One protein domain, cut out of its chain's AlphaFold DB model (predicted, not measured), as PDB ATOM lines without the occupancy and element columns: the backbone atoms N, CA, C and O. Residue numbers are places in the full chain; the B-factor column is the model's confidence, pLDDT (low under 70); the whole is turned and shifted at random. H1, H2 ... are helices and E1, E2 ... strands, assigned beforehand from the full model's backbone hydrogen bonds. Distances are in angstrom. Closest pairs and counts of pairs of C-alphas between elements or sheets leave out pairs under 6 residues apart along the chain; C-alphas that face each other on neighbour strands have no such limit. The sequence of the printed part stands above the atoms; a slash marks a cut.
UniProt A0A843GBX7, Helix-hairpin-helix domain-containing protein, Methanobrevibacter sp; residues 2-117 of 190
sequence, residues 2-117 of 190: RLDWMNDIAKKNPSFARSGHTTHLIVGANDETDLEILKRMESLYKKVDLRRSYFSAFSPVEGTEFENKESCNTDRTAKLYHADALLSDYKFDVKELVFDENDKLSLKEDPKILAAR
ATOM      1  N   ARG A   2     -30.048 -25.776  36.286       80.31
ATOM      2  CA  ARG A   2     -29.322 -25.870  37.580       80.31
ATOM      3  C   ARG A   2     -27.836 -26.223  37.434       80.31
ATOM      4  O   ARG A   2     -27.004 -25.576  38.053       80.31
ATOM      5  N   LEU A   3     -27.511 -27.218  36.604       80.81
ATOM      6  CA  LEU A   3     -26.117 -27.604  36.349       80.81
ATOM      7  C   LEU A   3     -25.326 -26.484  35.664       80.81
ATOM      8  O   LEU A   3     -24.180 -26.253  36.023       80.81
ATOM      9  N   ASP A   4     -25.956 -25.751  34.744       82.62
ATOM     10  CA  ASP A   4     -25.330 -24.599  34.085       82.62
ATOM     11  C   ASP A   4     -25.009 -23.496  35.102       82.62
ATOM     12  O   ASP A   4     -23.883 -23.023  35.157       82.62
ATOM     13  N   TRP A   5     -25.956 -23.173  35.989       83.62
ATOM     14  CA  TRP A   5     -25.738 -22.200  37.063       83.62
ATOM     15  C   TRP A   5     -24.603 -22.607  38.015       83.62
ATOM     16  O   TRP A   5     -23.764 -21.781  38.372       83.62
ATOM     17  N   MET A   6     -24.539 -23.884  38.407       79.81
ATOM     18  CA  MET A   6     -23.444 -24.387  39.243       79.81
ATOM     19  C   MET A   6     -22.091 -24.314  38.517       79.81
ATOM     20  O   MET A   6     -21.097 -23.918  39.125       79.81
ATOM     21  N   ASN A   7     -22.067 -24.632  37.220       83.00
ATOM     22  CA  ASN A   7     -20.873 -24.522  36.387       83.00
ATOM     23  C   ASN A   7     -20.414 -23.058  36.255       83.00
ATOM     24  O   ASN A   7     -19.224 -22.771  36.332       83.00
ATOM     25  N   ASP A   8     -21.344 -22.111  36.128       85.56
ATOM     26  CA  ASP A   8     -21.020 -20.683  36.084       85.56
ATOM     27  C   ASP A   8     -20.399 -20.195  37.400       85.56
ATOM     28  O   ASP A   8     -19.452 -19.404  37.384       85.56
ATOM     29  N   ILE A   9     -20.873 -20.695  38.546       85.06
ATOM     30  CA  ILE A   9     -20.255 -20.423  39.853       85.06
ATOM     31  C   ILE A   9     -18.838 -21.001  39.910       85.06
ATOM     32  O   ILE A   9     -17.911 -20.298  40.316       85.06
ATOM     33  N   ALA A  10     -18.661 -22.250  39.472       83.94
ATOM     34  CA  ALA A  10     -17.364 -22.918  39.442       83.94
ATOM     35  C   ALA A  10     -16.355 -22.176  38.551       83.94
ATOM     36  O   ALA A  10     -15.204 -21.994  38.940       83.94
ATOM     37  N   LYS A  11     -16.793 -21.686  37.383       84.06
ATOM     38  CA  LYS A  11     -15.962 -20.889  36.468       84.06
ATOM     39  C   LYS A  11     -15.571 -19.540  37.059       84.06
ATOM     40  O   LYS A  11     -14.434 -19.114  36.879       84.06
ATOM     41  N   LYS A  12     -16.490 -18.867  37.761       88.19
ATOM     42  CA  LYS A  12     -16.204 -17.585  38.429       88.19
ATOM     43  C   LYS A  12     -15.200 -17.748  39.562       88.19
ATOM     44  O   LYS A  12     -14.332 -16.898  39.732       88.19
ATOM     45  N   ASN A  13     -15.325 -18.814  40.347       87.25
ATOM     46  CA  ASN A  13     -14.362 -19.132  41.387       87.25
ATOM     47  C   ASN A  13     -14.287 -20.654  41.603       87.25
ATOM     48  O   ASN A  13     -15.160 -21.223  42.269       87.25
ATOM     49  N   PRO A  14     -13.209 -21.313  41.131       82.50
ATOM     50  CA  PRO A  14     -13.042 -22.760  41.270       82.50
ATOM     51  C   PRO A  14     -13.091 -23.248  42.723       82.50
ATOM     52  O   PRO A  14     -13.415 -24.406  42.986       82.50
ATOM     53  N   SER A  15     -12.810 -22.370  43.694       84.50
ATOM     54  CA  SER A  15     -12.858 -22.722  45.112       84.50
ATOM     55  C   SER A  15     -14.271 -22.991  45.645       84.50
ATOM     56  O   SER A  15     -14.382 -23.677  46.660       84.50
ATOM     57  N   PHE A  16     -15.326 -22.526  44.964       84.25
ATOM     58  CA  PHE A  16     -16.724 -22.750  45.359       84.25
ATOM     59  C   PHE A  16     -17.267 -24.121  44.946       84.25
ATOM     60  O   PHE A  16     -18.237 -24.596  45.528       84.25
ATOM     61  N   ALA A  17     -16.628 -24.785  43.982       79.38
ATOM     62  CA  ALA A  17     -17.032 -26.102  43.498       79.38
ATOM     63  C   ALA A  17     -15.812 -27.001  43.231       79.38
ATOM     64  O   ALA A  17     -15.732 -27.672  42.205       79.38
ATOM     65  N   ARG A  18     -14.857 -27.042  44.174       77.88
ATOM     66  CA  ARG A  18     -13.576 -27.778  44.028       77.88
ATOM     67  C   ARG A  18     -13.748 -29.250  43.659       77.88
ATOM     68  O   ARG A  18     -12.899 -29.828  42.990       77.88
ATOM     69  N   SER A  19     -14.829 -29.864  44.131       78.44
ATOM     70  CA  SER A  19     -15.107 -31.284  43.918       78.44
ATOM     71  C   SER A  19     -15.799 -31.582  42.583       78.44
ATOM     72  O   SER A  19     -15.931 -32.761  42.251       78.44
ATOM     73  N   GLY A  20     -16.192 -30.560  41.816       81.06
ATOM     74  CA  GLY A  20     -16.950 -30.695  40.572       81.06
ATOM     75  C   GLY A  20     -18.413 -31.085  40.792       81.06
ATOM     76  O   GLY A  20     -18.957 -30.956  41.892       81.06
ATOM     77  N   HIS A  21     -19.056 -31.563  39.727       82.00
ATOM     78  CA  HIS A  21     -20.458 -31.983  39.739       82.00
ATOM     79  C   HIS A  21     -20.588 -33.479  39.482       82.00
ATOM     80  O   HIS A  21     -19.836 -34.056  38.694       82.00
ATOM     81  N   THR A  22     -21.575 -34.096  40.125       88.75
ATOM     82  CA  THR A  22     -21.996 -35.468  39.853       88.75
ATOM     83  C   THR A  22     -23.487 -35.498  39.551       88.75
ATOM     84  O   THR A  22     -24.225 -34.559  39.858       88.75
ATOM     85  N   THR A  23     -23.937 -36.566  38.906       90.75
ATOM     86  CA  THR A  23     -25.356 -36.800  38.636       90.75
ATOM     87  C   THR A  23     -25.694 -38.253  38.915       90.75
ATOM     88  O   THR A  23     -24.822 -39.116  38.822       90.75
ATOM     89  N   HIS A  24     -26.947 -38.512  39.268       94.00
ATOM     90  CA  HIS A  24     -27.465 -39.847  39.518       94.00
ATOM     91  C   HIS A  24     -28.737 -40.031  38.697       94.00
ATOM     92  O   HIS A  24     -29.646 -39.206  38.775       94.00
ATOM     93  N   LEU A  25     -28.758 -41.073  37.875       94.88
ATOM     94  CA  LEU A  25     -29.884 -41.459  37.045       94.88
ATOM     95  C   LEU A  25     -30.462 -42.783  37.544       94.88
ATOM     96  O   LEU A  25     -29.724 -43.739  37.796       94.88
ATOM     97  N   ILE A  26     -31.789 -42.827  37.638       95.69
ATOM     98  CA  ILE A  26     -32.536 -44.073  37.780       95.69
ATOM     99  C   ILE A  26     -32.833 -44.589  36.373       95.69
ATOM    100  O   ILE A  26     -33.444 -43.888  35.570       95.69
ATOM    101  N   VAL A  27     -32.348 -45.786  36.070       96.50
ATOM    102  CA  VAL A  27     -32.403 -46.420  34.751       96.50
ATOM    103  C   VAL A  27     -33.551 -47.423  34.729       96.50
ATOM    104  O   VAL A  27     -33.656 -48.251  35.627       96.50
ATOM    105  N   GLY A  28     -34.393 -47.362  33.703       93.81
ATOM    106  CA  GLY A  28     -35.561 -48.222  33.495       93.81
ATOM    107  C   GLY A  28     -36.834 -47.734  34.183       93.81
ATOM    108  O   GLY A  28     -37.830 -48.448  34.189       93.81
ATOM    109  N   ALA A  29     -36.820 -46.528  34.762       91.06
ATOM    110  CA  ALA A  29     -38.034 -45.903  35.285       91.06
ATOM    111  C   ALA A  29     -38.950 -45.424  34.148       91.06
ATOM    112  O   ALA A  29     -40.171 -45.484  34.274       91.06
ATOM    113  N   ASN A  30     -38.373 -45.019  33.014       91.31
ATOM    114  CA  ASN A  30     -39.082 -44.674  31.784       91.31
ATOM    115  C   ASN A  30     -38.685 -45.661  30.673       91.31
ATOM    116  O   ASN A  30     -37.992 -46.649  30.920       91.31
ATOM    117  N   ASP A  31     -39.136 -45.397  29.449       91.25
ATOM    118  CA  ASP A  31     -38.836 -46.233  28.281       91.25
ATOM    119  C   ASP A  31     -37.547 -45.785  27.573       91.25
ATOM    120  O   ASP A  31     -37.391 -45.939  26.365       91.25
ATOM    121  N   GLU A  32     -36.603 -45.206  28.324       95.81
ATOM    122  CA  GLU A  32     -35.396 -44.619  27.746       95.81
ATOM    123  C   GLU A  32     -34.428 -45.678  27.198       95.81
ATOM    124  O   GLU A  32     -34.213 -46.742  27.798       95.81
ATOM    125  N   THR A  33     -33.783 -45.382  26.073       97.75
ATOM    126  CA  THR A  33     -32.757 -46.252  25.477       97.75
ATOM    127  C   THR A  33     -31.373 -45.986  26.071       97.75
ATOM    128  O   THR A  33     -31.129 -44.967  26.726       97.75
ATOM    129  N   ASP A  34     -30.433 -46.915  25.882       97.88
ATOM    130  CA  ASP A  34     -29.071 -46.712  26.388       97.88
ATOM    131  C   ASP A  34     -28.351 -45.634  25.571       97.88
ATOM    132  O   ASP A  34     -27.575 -44.847  26.121       97.88
ATOM    133  N   LEU A  35     -28.674 -45.530  24.276       98.44
ATOM    134  CA  LEU A  35     -28.220 -44.443  23.417       98.44
ATOM    135  C   LEU A  35     -28.663 -43.075  23.944       98.44
ATOM    136  O   LEU A  35     -27.856 -42.146  23.984       98.44
ATOM    137  N   GLU A  36     -29.924 -42.924  24.353       98.06
ATOM    138  CA  GLU A  36     -30.443 -41.666  24.904       98.06
ATOM    139  C   GLU A  36     -29.734 -41.274  26.202       98.06
ATOM    140  O   GLU A  36     -29.295 -40.124  26.349       98.06
ATOM    141  N   ILE A  37     -29.556 -42.237  27.114       97.56
ATOM    142  CA  ILE A  37     -28.813 -42.037  28.363       97.56
ATOM    143  C   ILE A  37     -27.386 -41.569  28.053       97.56
ATOM    144  O   ILE A  37     -26.934 -40.550  28.585       97.56
ATOM    145  N   LEU A  38     -26.674 -42.271  27.172       97.88
ATOM    146  CA  LEU A  38     -25.275 -41.976  26.867       97.88
ATOM    147  C   LEU A  38     -25.101 -40.676  26.076       97.88
ATOM    148  O   LEU A  38     -24.194 -39.904  26.385       97.88
ATOM    149  N   LYS A  39     -26.002 -40.353  25.137       97.69
ATOM    150  CA  LYS A  39     -26.053 -39.030  24.481       97.69
ATOM    151  C   LYS A  39     -26.229 -37.919  25.511       97.69
ATOM    152  O   LYS A  39     -25.569 -36.876  25.433       97.69
ATOM    153  N   ARG A  40     -27.095 -38.134  26.507       95.50
ATOM    154  CA  ARG A  40     -27.281 -37.171  27.593       95.50
ATOM    155  C   ARG A  40     -26.013 -37.027  28.431       95.50
ATOM    156  O   ARG A  40     -25.638 -35.891  28.720       95.50
ATOM    157  N   MET A  41     -25.345 -38.126  28.783       95.75
ATOM    158  CA  MET A  41     -24.091 -38.084  29.544       95.75
ATOM    159  C   MET A  41     -22.984 -37.373  28.766       95.75
ATOM    160  O   MET A  41     -22.360 -36.459  29.300       95.75
ATOM    161  N   GLU A  42     -22.808 -37.686  27.480       95.31
ATOM    162  CA  GLU A  42     -21.842 -37.011  26.608       95.31
ATOM    163  C   GLU A  42     -22.077 -35.493  26.572       95.31
ATOM    164  O   GLU A  42     -21.144 -34.704  26.745       95.31
ATOM    165  N   SER A  43     -23.337 -35.061  26.427       93.50
ATOM    166  CA  SER A  43     -23.674 -33.637  26.482       93.50
ATOM    167  C   SER A  43     -23.346 -33.010  27.839       93.50
ATOM    168  O   SER A  43     -22.993 -31.831  27.865       93.50
ATOM    169  N   LEU A  44     -23.503 -33.726  28.954       92.06
ATOM    170  CA  LEU A  44     -23.177 -33.207  30.284       92.06
ATOM    171  C   LEU A  44     -21.663 -33.089  30.481       92.06
ATOM    172  O   LEU A  44     -21.201 -32.044  30.939       92.06
ATOM    173  N   TYR A  45     -20.888 -34.090  30.057       92.06
ATOM    174  CA  TYR A  45     -19.426 -34.021  30.072       92.06
ATOM    175  C   TYR A  45     -18.907 -32.827  29.263       92.06
ATOM    176  O   TYR A  45     -18.046 -32.092  29.737       92.06
ATOM    177  N   LYS A  46     -19.479 -32.574  28.078       89.38
ATOM    178  CA  LYS A  46     -19.076 -31.455  27.209       89.38
ATOM    179  C   LYS A  46     -19.498 -30.080  27.750       89.38
ATOM    180  O   LYS A  46     -18.759 -29.115  27.578       89.38
ATOM    181  N   LYS A  47     -20.677 -29.957  28.376       87.44
ATOM    182  CA  LYS A  47     -21.237 -28.648  28.783       87.44
ATOM    183  C   LYS A  47     -20.834 -28.197  30.185       87.44
ATOM    184  O   LYS A  47     -20.628 -27.000  30.395       87.44
ATOM    185  N   VAL A  48     -20.772 -29.119  31.144       83.75
ATOM    186  CA  VAL A  48     -20.662 -28.783  32.576       83.75
ATOM    187  C   VAL A  48     -19.511 -29.486  33.297       83.75
ATOM    188  O   VAL A  48     -19.523 -29.525  34.521       83.75
ATOM    189  N   ASP A  49     -18.546 -30.036  32.548       80.69
ATOM    190  CA  ASP A  49     -17.376 -30.765  33.076       80.69
ATOM    191  C   ASP A  49     -17.764 -31.754  34.188       80.69
ATOM    192  O   ASP A  49     -17.250 -31.749  35.309       80.69
ATOM    193  N   LEU A  50     -18.790 -32.562  33.892       86.88
ATOM    194  CA  LEU A  50     -19.329 -33.531  34.836       86.88
ATOM    195  C   LEU A  50     -18.213 -34.488  35.277       86.88
ATOM    196  O   LEU A  50     -17.546 -35.111  34.455       86.88
ATOM    197  N   ARG A  51     -18.022 -34.637  36.587       85.81
ATOM    198  CA  ARG A  51     -16.914 -35.433  37.123       85.81
ATOM    199  C   ARG A  51     -17.218 -36.926  37.143       85.81
ATOM    200  O   ARG A  51     -16.308 -37.738  37.002       85.81
ATOM    201  N   ARG A  52     -18.479 -37.281  37.402       87.00
ATOM    202  CA  ARG A  52     -18.954 -38.666  37.474       87.00
ATOM    203  C   ARG A  52     -20.471 -38.734  37.322       87.00
ATOM    204  O   ARG A  52     -21.192 -37.905  37.881       87.00
ATOM    205  N   SER A  53     -20.933 -39.760  36.627       92.62
ATOM    206  CA  SER A  53     -22.322 -40.204  36.599       92.62
ATOM    207  C   SER A  53     -22.500 -41.450  37.478       92.62
ATOM    208  O   SER A  53     -21.582 -42.254  37.659       92.62
ATOM    209  N   TYR A  54     -23.682 -41.581  38.073       95.56
ATOM    210  CA  TYR A  54     -24.121 -42.764  38.799       95.56
ATOM    211  C   TYR A  54     -25.415 -43.274  38.172       95.56
ATOM    212  O   TYR A  54     -26.313 -42.492  37.866       95.56
ATOM    213  N   PHE A  55     -25.512 -44.586  38.013       96.94
ATOM    214  CA  PHE A  55     -26.687 -45.298  37.536       96.94
ATOM    215  C   PHE A  55     -27.190 -46.237  38.631       96.94
ATOM    216  O   PHE A  55     -26.405 -46.990  39.216       96.94
ATOM    217  N   SER A  56     -28.494 -46.206  38.885       96.38
ATOM    218  CA  SER A  56     -29.195 -47.211  39.686       96.38
ATOM    219  C   SER A  56     -30.347 -47.780  38.885       96.38
ATOM    220  O   SER A  56     -31.048 -47.041  38.202       96.38
ATOM    221  N   ALA A  57     -30.538 -49.091  38.969       96.81
ATOM    222  CA  ALA A  57     -31.669 -49.748  38.342       96.81
ATOM    223  C   ALA A  57     -32.959 -49.325  39.055       96.81
ATOM    224  O   ALA A  57     -32.999 -49.248  40.284       96.81
ATOM    225  N   PHE A  58     -33.995 -49.024  38.280       96.81
ATOM    226  CA  PHE A  58     -35.332 -48.795  38.795       96.81
ATOM    227  C   PHE A  58     -35.850 -50.046  39.512       96.81
ATOM    228  O   PHE A  58     -35.679 -51.166  39.030       96.81
ATOM    229  N   SER A  59     -36.509 -49.832  40.646       95.94
ATOM    230  CA  SER A  59     -37.262 -50.850  41.366       95.94
ATOM    231  C   SER A  59     -38.621 -50.257  41.733       95.94
ATOM    232  O   SER A  59     -38.642 -49.125  42.229       95.94
ATOM    233  N   PRO A  60     -39.728 -50.989  41.522       94.62
ATOM    234  CA  PRO A  60     -41.045 -50.538  41.944       94.62
ATOM    235  C   PRO A  60     -41.104 -50.386  43.466       94.62
ATOM    236  O   PRO A  60     -40.410 -51.089  44.209       94.62
ATOM    237  N   VAL A  61     -41.934 -49.447  43.916       94.31
ATOM    238  CA  VAL A  61     -42.199 -49.170  45.330       94.31
ATOM    239  C   VAL A  61     -43.708 -49.199  45.531       94.31
ATOM    240  O   VAL A  61     -44.438 -48.529  44.800       94.31
ATOM    241  N   GLU A  62     -44.157 -49.980  46.507       95.75
ATOM    242  CA  GLU A  62     -45.571 -50.124  46.868       95.75
ATOM    243  C   GLU A  62     -46.202 -48.766  47.217       95.75
ATOM    244  O   GLU A  62     -45.576 -47.932  47.881       95.75
ATOM    245  N   GLY A  63     -47.432 -48.524  46.752       95.12
ATOM    246  CA  GLY A  63     -48.151 -47.273  46.995       95.12
ATOM    247  C   GLY A  63     -47.687 -46.099  46.129       95.12
ATOM    248  O   GLY A  63     -48.017 -44.949  46.426       95.12
ATOM    249  N   THR A  64     -46.922 -46.361  45.065       93.69
ATOM    250  CA  THR A  64     -46.536 -45.356  44.063       93.69
ATOM    251  C   THR A  64     -47.183 -45.651  42.713       93.69
ATOM    252  O   THR A  64     -47.542 -46.788  42.425       93.69
ATOM    253  N   GLU A  65     -47.270 -44.649  41.835       91.81
ATOM    254  CA  GLU A  65     -47.801 -44.826  40.469       91.81
ATOM    255  C   GLU A  65     -47.043 -45.891  39.652       91.81
ATOM    256  O   GLU A  65     -47.580 -46.442  38.694       91.81
ATOM    257  N   PHE A  66     -45.803 -46.210  40.042       92.62
ATOM    258  CA  PHE A  66     -44.962 -47.210  39.388       92.62
ATOM    259  C   PHE A  66     -44.889 -48.546  40.137       92.62
ATOM    260  O   PHE A  66     -44.025 -49.361  39.822       92.62
ATOM    261  N   GLU A  67     -45.768 -48.803  41.109       93.38
ATOM    262  CA  GLU A  67     -45.759 -50.053  41.885       93.38
ATOM    263  C   GLU A  67     -45.894 -51.313  41.011       93.38
ATOM    264  O   GLU A  67     -45.309 -52.345  41.321       93.38
ATOM    265  N   ASN A  68     -46.604 -51.205  39.882       93.62
ATOM    266  CA  ASN A  68     -46.845 -52.307  38.946       93.62
ATOM    267  C   ASN A  68     -45.842 -52.353  37.778       93.62
ATOM    268  O   ASN A  68     -46.000 -53.162  36.864       93.62
ATOM    269  N   LYS A  69     -44.832 -51.472  37.757       93.38
ATOM    270  CA  LYS A  69     -43.820 -51.448  36.694       93.38
ATOM    271  C   LYS A  69     -42.736 -52.493  36.962       93.38
ATOM    272  O   LYS A  69     -42.315 -52.691  38.100       93.38
ATOM    273  N   GLU A  70     -42.247 -53.129  35.902       92.31
ATOM    274  CA  GLU A  70     -41.136 -54.075  36.006       92.31
ATOM    275  C   GLU A  70     -39.859 -53.395  36.517       92.31
ATOM    276  O   GLU A  70     -39.542 -52.254  36.164       92.31
ATOM    277  N   SER A  71     -39.104 -54.111  37.352       94.06
ATOM    278  CA  SER A  71     -37.793 -53.649  37.797       94.06
ATOM    279  C   SER A  71     -36.783 -53.697  36.650       94.06
ATOM    280  O   SER A  71     -36.826 -54.550  35.763       94.06
ATOM    281  N   CYS A  72     -35.831 -52.770  36.665       93.88
ATOM    282  CA  CYS A  72     -34.767 -52.755  35.676       93.88
ATOM    283  C   CYS A  72     -33.716 -53.819  36.006       93.88
ATOM    284  O   CYS A  72     -33.269 -53.948  37.145       93.88
ATOM    285  N   ASN A  73     -33.232 -54.515  34.978       92.88
ATOM    286  CA  ASN A  73     -32.097 -55.420  35.112       92.88
ATOM    287  C   ASN A  73     -30.834 -54.648  35.558       92.88
ATOM    288  O   ASN A  73     -30.457 -53.636  34.960       92.88
ATOM    289  N   THR A  74     -30.154 -55.132  36.597       94.19
ATOM    290  CA  THR A  74     -28.906 -54.551  37.111       94.19
ATOM    291  C   THR A  74     -27.735 -54.695  36.134       94.19
ATOM    292  O   THR A  74     -26.902 -53.787  36.064       94.19
ATOM    293  N   ASP A  75     -27.700 -55.736  35.300       95.94
ATOM    294  CA  ASP A  75     -26.676 -55.921  34.261       95.94
ATOM    295  C   ASP A  75     -26.678 -54.771  33.248       95.94
ATOM    296  O   ASP A  75     -25.616 -54.320  32.809       95.94
ATOM    297  N   ARG A  76     -27.863 -54.221  32.938       96.38
ATOM    298  CA  ARG A  76     -28.001 -53.023  32.095       96.38
ATOM    299  C   ARG A  76     -27.223 -51.852  32.694       96.38
ATOM    300  O   ARG A  76     -26.464 -51.185  31.995       96.38
ATOM    301  N   THR A  77     -27.345 -51.630  34.004       96.12
ATOM    302  CA  THR A  77     -26.603 -50.553  34.678       96.12
ATOM    303  C   THR A  77     -25.100 -50.803  34.698       96.12
ATOM    304  O   THR A  77     -24.333 -49.866  34.480       96.12
ATOM    305  N   ALA A  78     -24.658 -52.054  34.865       96.75
ATOM    306  CA  ALA A  78     -23.242 -52.404  34.772       96.75
ATOM    307  C   ALA A  78     -22.671 -52.072  33.380       96.75
ATOM    308  O   ALA A  78     -21.599 -51.470  33.275       96.75
ATOM    309  N   LYS A  79     -23.412 -52.374  32.306       97.31
ATOM    310  CA  LYS A  79     -23.017 -52.004  30.936       97.31
ATOM    311  C   LYS A  79     -23.003 -50.502  30.702       97.31
ATOM    312  O   LYS A  79     -22.055 -50.010  30.090       97.31
ATOM    313  N   LEU A  80     -23.975 -49.768  31.238       97.75
ATOM    314  CA  LEU A  80     -23.975 -48.306  31.189       97.75
ATOM    315  C   LEU A  80     -22.752 -47.713  31.894       97.75
ATOM    316  O   LEU A  80     -22.132 -46.814  31.339       97.75
ATOM    317  N   TYR A  81     -22.334 -48.248  33.047       97.75
ATOM    318  CA  TYR A  81     -21.082 -47.825  33.687       97.75
ATOM    319  C   TYR A  81     -19.855 -48.100  32.813       97.75
ATOM    320  O   TYR A  81     -18.962 -47.257  32.728       97.75
ATOM    321  N   HIS A  82     -19.794 -49.258  32.147       97.38
ATOM    322  CA  HIS A  82     -18.684 -49.570  31.243       97.38
ATOM    323  C   HIS A  82     -18.645 -48.601  30.054       97.38
ATOM    324  O   HIS A  82     -17.578 -48.087  29.722       97.38
ATOM    325  N   ALA A  83     -19.793 -48.327  29.430       98.12
ATOM    326  CA  ALA A  83     -19.898 -47.409  28.301       98.12
ATOM    327  C   ALA A  83     -19.638 -45.949  28.706       98.12
ATOM    328  O   ALA A  83     -18.892 -45.247  28.026       98.12
ATOM    329  N   ASP A  84     -20.171 -45.498  29.840       97.94
ATOM    330  CA  ASP A  84     -19.921 -44.158  30.373       97.94
ATOM    331  C   ASP A  84     -18.436 -43.936  30.684       97.94
ATOM    332  O   ASP A  84     -17.897 -42.881  30.348       97.94
ATOM    333  N   ALA A  85     -17.739 -44.944  31.224       96.81
ATOM    334  CA  ALA A  85     -16.292 -44.880  31.417       96.81
ATOM    335  C   ALA A  85     -15.554 -44.650  30.087       96.81
ATOM    336  O   ALA A  85     -14.563 -43.918  30.047       96.81
ATOM    337  N   LEU A  86     -16.033 -45.221  28.973       97.69
ATOM    338  CA  LEU A  86     -15.445 -44.956  27.658       97.69
ATOM    339  C   LEU A  86     -15.603 -43.489  27.248       97.69
ATOM    340  O   LEU A  86     -14.648 -42.894  26.744       97.69
ATOM    341  N   LEU A  87     -16.760 -42.881  27.509       96.69
ATOM    342  CA  LEU A  87     -16.985 -41.462  27.231       96.69
ATOM    343  C   LEU A  87     -16.109 -40.575  28.130       96.69
ATOM    344  O   LEU A  87     -15.356 -39.721  27.650       96.69
ATOM    345  N   SER A  88     -16.169 -40.798  29.443       94.38
ATOM    346  CA  SER A  88     -15.554 -39.933  30.450       94.38
ATOM    347  C   SER A  88     -14.030 -40.087  30.519       94.38
ATOM    348  O   SER A  88     -13.312 -39.083  30.425       94.38
ATOM    349  N   ASP A  89     -13.512 -41.314  30.600       93.44
ATOM    350  CA  ASP A  89     -12.085 -41.591  30.812       93.44
ATOM    351  C   ASP A  89     -11.312 -41.829  29.511       93.44
ATOM    352  O   ASP A  89     -10.149 -41.423  29.396       93.44
ATOM    353  N   TYR A  90     -11.935 -42.484  28.526       96.31
ATOM    354  CA  TYR A  90     -11.286 -42.843  27.256       96.31
ATOM    355  C   TYR A  90     -11.580 -41.865  26.116       96.31
ATOM    356  O   TYR A  90     -10.987 -41.995  25.043       96.31
ATOM    357  N   LYS A  91     -12.447 -40.871  26.344       94.56
ATOM    358  CA  LYS A  91     -12.829 -39.860  25.348       94.56
ATOM    359  C   LYS A  91     -13.367 -40.505  24.066       94.56
ATOM    360  O   LYS A  91     -12.969 -40.148  22.953       94.56
ATOM    361  N   PHE A  92     -14.216 -41.515  24.244       97.19
ATOM    362  CA  PHE A  92     -15.076 -42.010  23.181       97.19
ATOM    363  C   PHE A  92     -16.175 -40.982  22.910       97.19
ATOM    364  O   PHE A  92     -16.673 -40.348  23.839       97.19
ATOM    365  N   ASP A  93     -16.540 -40.831  21.645       96.62
ATOM    366  CA  ASP A  93     -17.829 -40.271  21.266       96.62
ATOM    367  C   ASP A  93     -18.877 -41.392  21.285       96.62
ATOM    368  O   ASP A  93     -18.574 -42.550  20.995       96.62
ATOM    369  N   VAL A  94     -20.136 -41.051  21.556       97.81
ATOM    370  CA  VAL A  94     -21.240 -42.029  21.587       97.81
ATOM    371  C   VAL A  94     -21.391 -42.768  20.255       97.81
ATOM    372  O   VAL A  94     -21.704 -43.951  20.246       97.81
ATOM    373  N   LYS A  95     -21.097 -42.103  19.132       97.12
ATOM    374  CA  LYS A  95     -21.111 -42.708  17.787       97.12
ATOM    375  C   LYS A  95     -20.059 -43.804  17.571       97.12
ATOM    376  O   LYS A  95     -20.111 -44.486  16.561       97.12
ATOM    377  N   GLU A  96     -19.062 -43.903  18.451       97.44
ATOM    378  CA  GLU A  96     -18.054 -44.971  18.416       97.44
ATOM    379  C   GLU A  96     -18.518 -46.214  19.195       97.44
ATOM    380  O   GLU A  96     -17.805 -47.211  19.217       97.44
ATOM    381  N   LEU A  97     -19.664 -46.152  19.881       98.12
ATOM    382  CA  LEU A  97     -20.252 -47.283  20.592       98.12
ATOM    383  C   LEU A  97     -21.234 -48.029  19.684       98.12
ATOM    384  O   LEU A  97     -21.856 -47.437  18.806       98.12
ATOM    385  N   VAL A  98     -21.380 -49.329  19.936       98.00
ATOM    386  CA  VAL A  98     -22.274 -50.217  19.189       98.00
ATOM    387  C   VAL A  98     -23.541 -50.454  20.003       98.00
ATOM    388  O   VAL A  98     -23.460 -50.791  21.189       98.00
ATOM    389  N   PHE A  99     -24.686 -50.291  19.350       98.12
ATOM    390  CA  PHE A  99     -26.020 -50.515  19.897       98.12
ATOM    391  C   PHE A  99     -26.771 -51.512  19.011       98.12
ATOM    392  O   PHE A  99     -26.420 -51.680  17.842       98.12
ATOM    393  N   ASP A 100     -27.765 -52.184  19.580       97.19
ATOM    394  CA  ASP A 100     -28.688 -53.036  18.826       97.19
ATOM    395  C   ASP A 100     -29.774 -52.217  18.101       97.19
ATOM    396  O   ASP A 100     -29.787 -50.984  18.141       97.19
ATOM    397  N   GLU A 101     -30.703 -52.901  17.433       97.19
ATOM    398  CA  GLU A 101     -31.821 -52.283  16.715       97.19
ATOM    399  C   GLU A 101     -32.789 -51.483  17.606       97.19
ATOM    400  O   GLU A 101     -33.573 -50.687  17.091       97.19
ATOM    401  N   ASN A 102     -32.726 -51.668  18.928       96.75
ATOM    402  CA  ASN A 102     -33.546 -50.977  19.923       96.75
ATOM    403  C   ASN A 102     -32.746 -49.918  20.705       96.75
ATOM    404  O   ASN A 102     -33.177 -49.481  21.779       96.75
ATOM    405  N   ASP A 103     -31.578 -49.508  20.196       97.94
ATOM    406  CA  ASP A 103     -30.686 -48.532  20.825       97.94
ATOM    407  C   ASP A 103     -30.202 -48.948  22.238       97.94
ATOM    408  O   ASP A 103     -29.934 -48.106  23.112       97.94
ATOM    409  N   LYS A 104     -30.080 -50.256  22.497       97.69
ATOM    410  CA  LYS A 104     -29.574 -50.812  23.764       97.69
ATOM    411  C   LYS A 104     -28.152 -51.348  23.616       97.69
ATOM    412  O   LYS A 104     -27.690 -51.711  22.535       97.69
ATOM    413  N   LEU A 105     -27.422 -51.372  24.731       98.00
ATOM    414  CA  LEU A 105     -26.098 -51.982  24.806       98.00
ATOM    415  C   LEU A 105     -26.207 -53.503  24.944       98.00
ATOM    416  O   LEU A 105     -27.059 -54.024  25.664       98.00
ATOM    417  N   SER A 106     -25.241 -54.223  24.371       97.25
ATOM    418  CA  SER A 106     -25.112 -55.663  24.608       97.25
ATOM    419  C   SER A 106     -24.867 -55.971  26.089       97.25
ATOM    420  O   SER A 106     -23.873 -55.544  26.686       97.25
ATOM    421  N   LEU A 107     -25.732 -56.805  26.674       96.62
ATOM    422  CA  LEU A 107     -25.551 -57.326  28.033       96.62
ATOM    423  C   LEU A 107     -24.445 -58.387  28.121       96.62
ATOM    424  O   LEU A 107     -23.874 -58.606  29.188       96.62
ATOM    425  N   LYS A 108     -24.072 -59.006  27.000       95.81
ATOM    426  CA  LYS A 108     -23.077 -60.087  26.976       95.81
ATOM    427  C   LYS A 108     -21.673 -59.548  26.749       95.81
ATOM    428  O   LYS A 108     -20.753 -59.857  27.502       95.81
ATOM    429  N   GLU A 109     -21.510 -58.668  25.772       94.69
ATOM    430  CA  GLU A 109     -20.188 -58.244  25.316       94.69
ATOM    431  C   GLU A 109     -19.768 -56.898  25.902       94.69
ATOM    432  O   GLU A 109     -20.582 -56.084  26.337       94.69
ATOM    433  N   ASP A 110     -18.461 -56.685  26.021       96.06
ATOM    434  CA  ASP A 110     -17.929 -55.440  26.563       96.06
ATOM    435  C   ASP A 110     -18.021 -54.311  25.520       96.06
ATOM    436  O   ASP A 110     -17.549 -54.509  24.396       96.06
ATOM    437  N   PRO A 111     -18.528 -53.113  25.879       97.56
ATOM    438  CA  PRO A 111     -18.693 -52.016  24.925       97.56
ATOM    439  C   PRO A 111     -17.402 -51.620  24.203       97.56
ATOM    440  O   PRO A 111     -17.441 -51.235  23.039       97.56
ATOM    441  N   LYS A 112     -16.235 -51.751  24.856       98.00
ATOM    442  CA  LYS A 112     -14.952 -51.407  24.237       98.00
ATOM    443  C   LYS A 112     -14.508 -52.444  23.210       98.00
ATOM    444  O   LYS A 112     -13.873 -52.076  22.230       98.00
ATOM    445  N   ILE A 113     -14.795 -53.725  23.453       97.06
ATOM    446  CA  ILE A 113     -14.510 -54.797  22.487       97.06
ATOM    447  C   ILE A 113     -15.401 -54.626  21.261       97.06
ATOM    448  O   ILE A 113     -14.883 -54.644  20.152       97.06
ATOM    449  N   LEU A 114     -16.702 -54.405  21.461       97.56
ATOM    450  CA  LEU A 114     -17.635 -54.170  20.358       97.56
ATOM    451  C   LEU A 114     -17.215 -52.962  19.520       97.56
ATOM    452  O   LEU A 114     -17.040 -53.088  18.315       97.56
ATOM    453  N   ALA A 115     -16.942 -51.829  20.170       97.50
ATOM    454  CA  ALA A 115     -16.440 -50.641  19.490       97.50
ATOM    455  C   ALA A 115     -15.141 -50.911  18.717       97.50
ATOM    456  O   ALA A 115     -14.951 -50.378  17.632       97.50
ATOM    457  N   ALA A 116     -14.240 -51.738  19.255       97.19
ATOM    458  CA  ALA A 116     -12.984 -52.057  18.588       97.19
ATOM    459  C   ALA A 116     -13.167 -52.899  17.313       97.19
ATOM    460  O   ALA A 116     -12.375 -52.741  16.388       97.19
ATOM    461  N   ARG A 117     -14.195 -53.756  17.237       95.50
ATOM    462  CA  ARG A 117     -14.487 -54.558  16.031       95.50
ATOM    463  C   ARG A 117     -14.901 -53.697  14.837       95.50
ATOM    464  O   ARG A 117     -14.543 -54.024  13.715       95.50
TER     465      ARG A 117
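This is residues 2 to 117 of the 190 residues of the protein "Helix-hairpin-helix domain-containing protein" of Methanobrevibacter sp (UniProt A0A843GBX7). Two parallel strands, E1 and E2, lie side by side as a narrow ribbon, with helix H3 over it and helix H4 alongside E2. H1 and the short H2 lie beyond the end where the strands begin; past their other end residues 58 to 73 loop away and fold back to H4, and H5 packs on H4 after a long link. The printed part has 116 residues with five named helices and two named strands, in the order H1 H2 E1 H3 E2 H4 H5, a mixed class of helices and strands. It is only just compact, close to loose, with a radius of gyration of the C-alphas of 15.9 A, and flat in outline, spanning 46 by 44 by 18 A.

Find C-alpha 2 at (-29.322, -25.870, 37.580); from there H1, residues 2 to 12, runs 15.5 A. H2 is residues 14 to 17. Look next at C-alpha 21, at (-20.458, -31.983, 39.739), where E1 begins; it holds residues 21 to 27 and runs 19.4 A. H3, residues 34 to 48, and E2, residues 50 to 57, each run 20.7 A. H4, residues 74 to 88, runs 20.9 A. H5, residues 111 to 117, ends at C-alpha 117, at (-14.487, -54.558, 16.031).

Look first at H1, which touches H2; their closest C-alphas, those of Ala 10 and Ala 17, are 5.2 A apart. H1 also touches H3, which meets it with residues 47 to 48 alone, closest at the C-alphas of Asn 7 and Val 48, 5.7 A, at a shallow tilt of 29 degrees, the same way. E1 and E2 are parallel neighbours, with 21 degrees between their directions; find N 25 and O 54, 2.8 A apart, and N 54 and O 23, 2.8 A apart, both within hydrogen-bond range. E1, H3 and E2 form a strand-helix-strand unit, two parallel neighbour strands with a helix between them in the chain, and its crossover is right-handed. H3 touches H4, closest at the C-alphas of Glu 42 and Leu 87, 6.6 A, at a tilt of 37 degrees, only just steep, the same way. The closest C-alphas of E2 and H4, those of Ala 57 and Thr 74, are 5.7 A apart. H4 touches H5, closest at the C-alphas of Ala 83 and Pro 111, 5.8 A, at a steep tilt of 65 degrees, the same way. H3 and H5 are apart. In H1, H3, H4 and H5 every O i to N i+4 pair is within hydrogen-bond range; H2 is too short for such a pair.

The two C-alphas farthest apart, those of Asn 13 and Asn 68, are 46.5 A apart. The printed part has no cut. The links from E2 to H4, 16 residues, and from H4 to H5, 22 residues, are long. The mean pLDDT of the printed part is 92.9, and no printed residue is under 70.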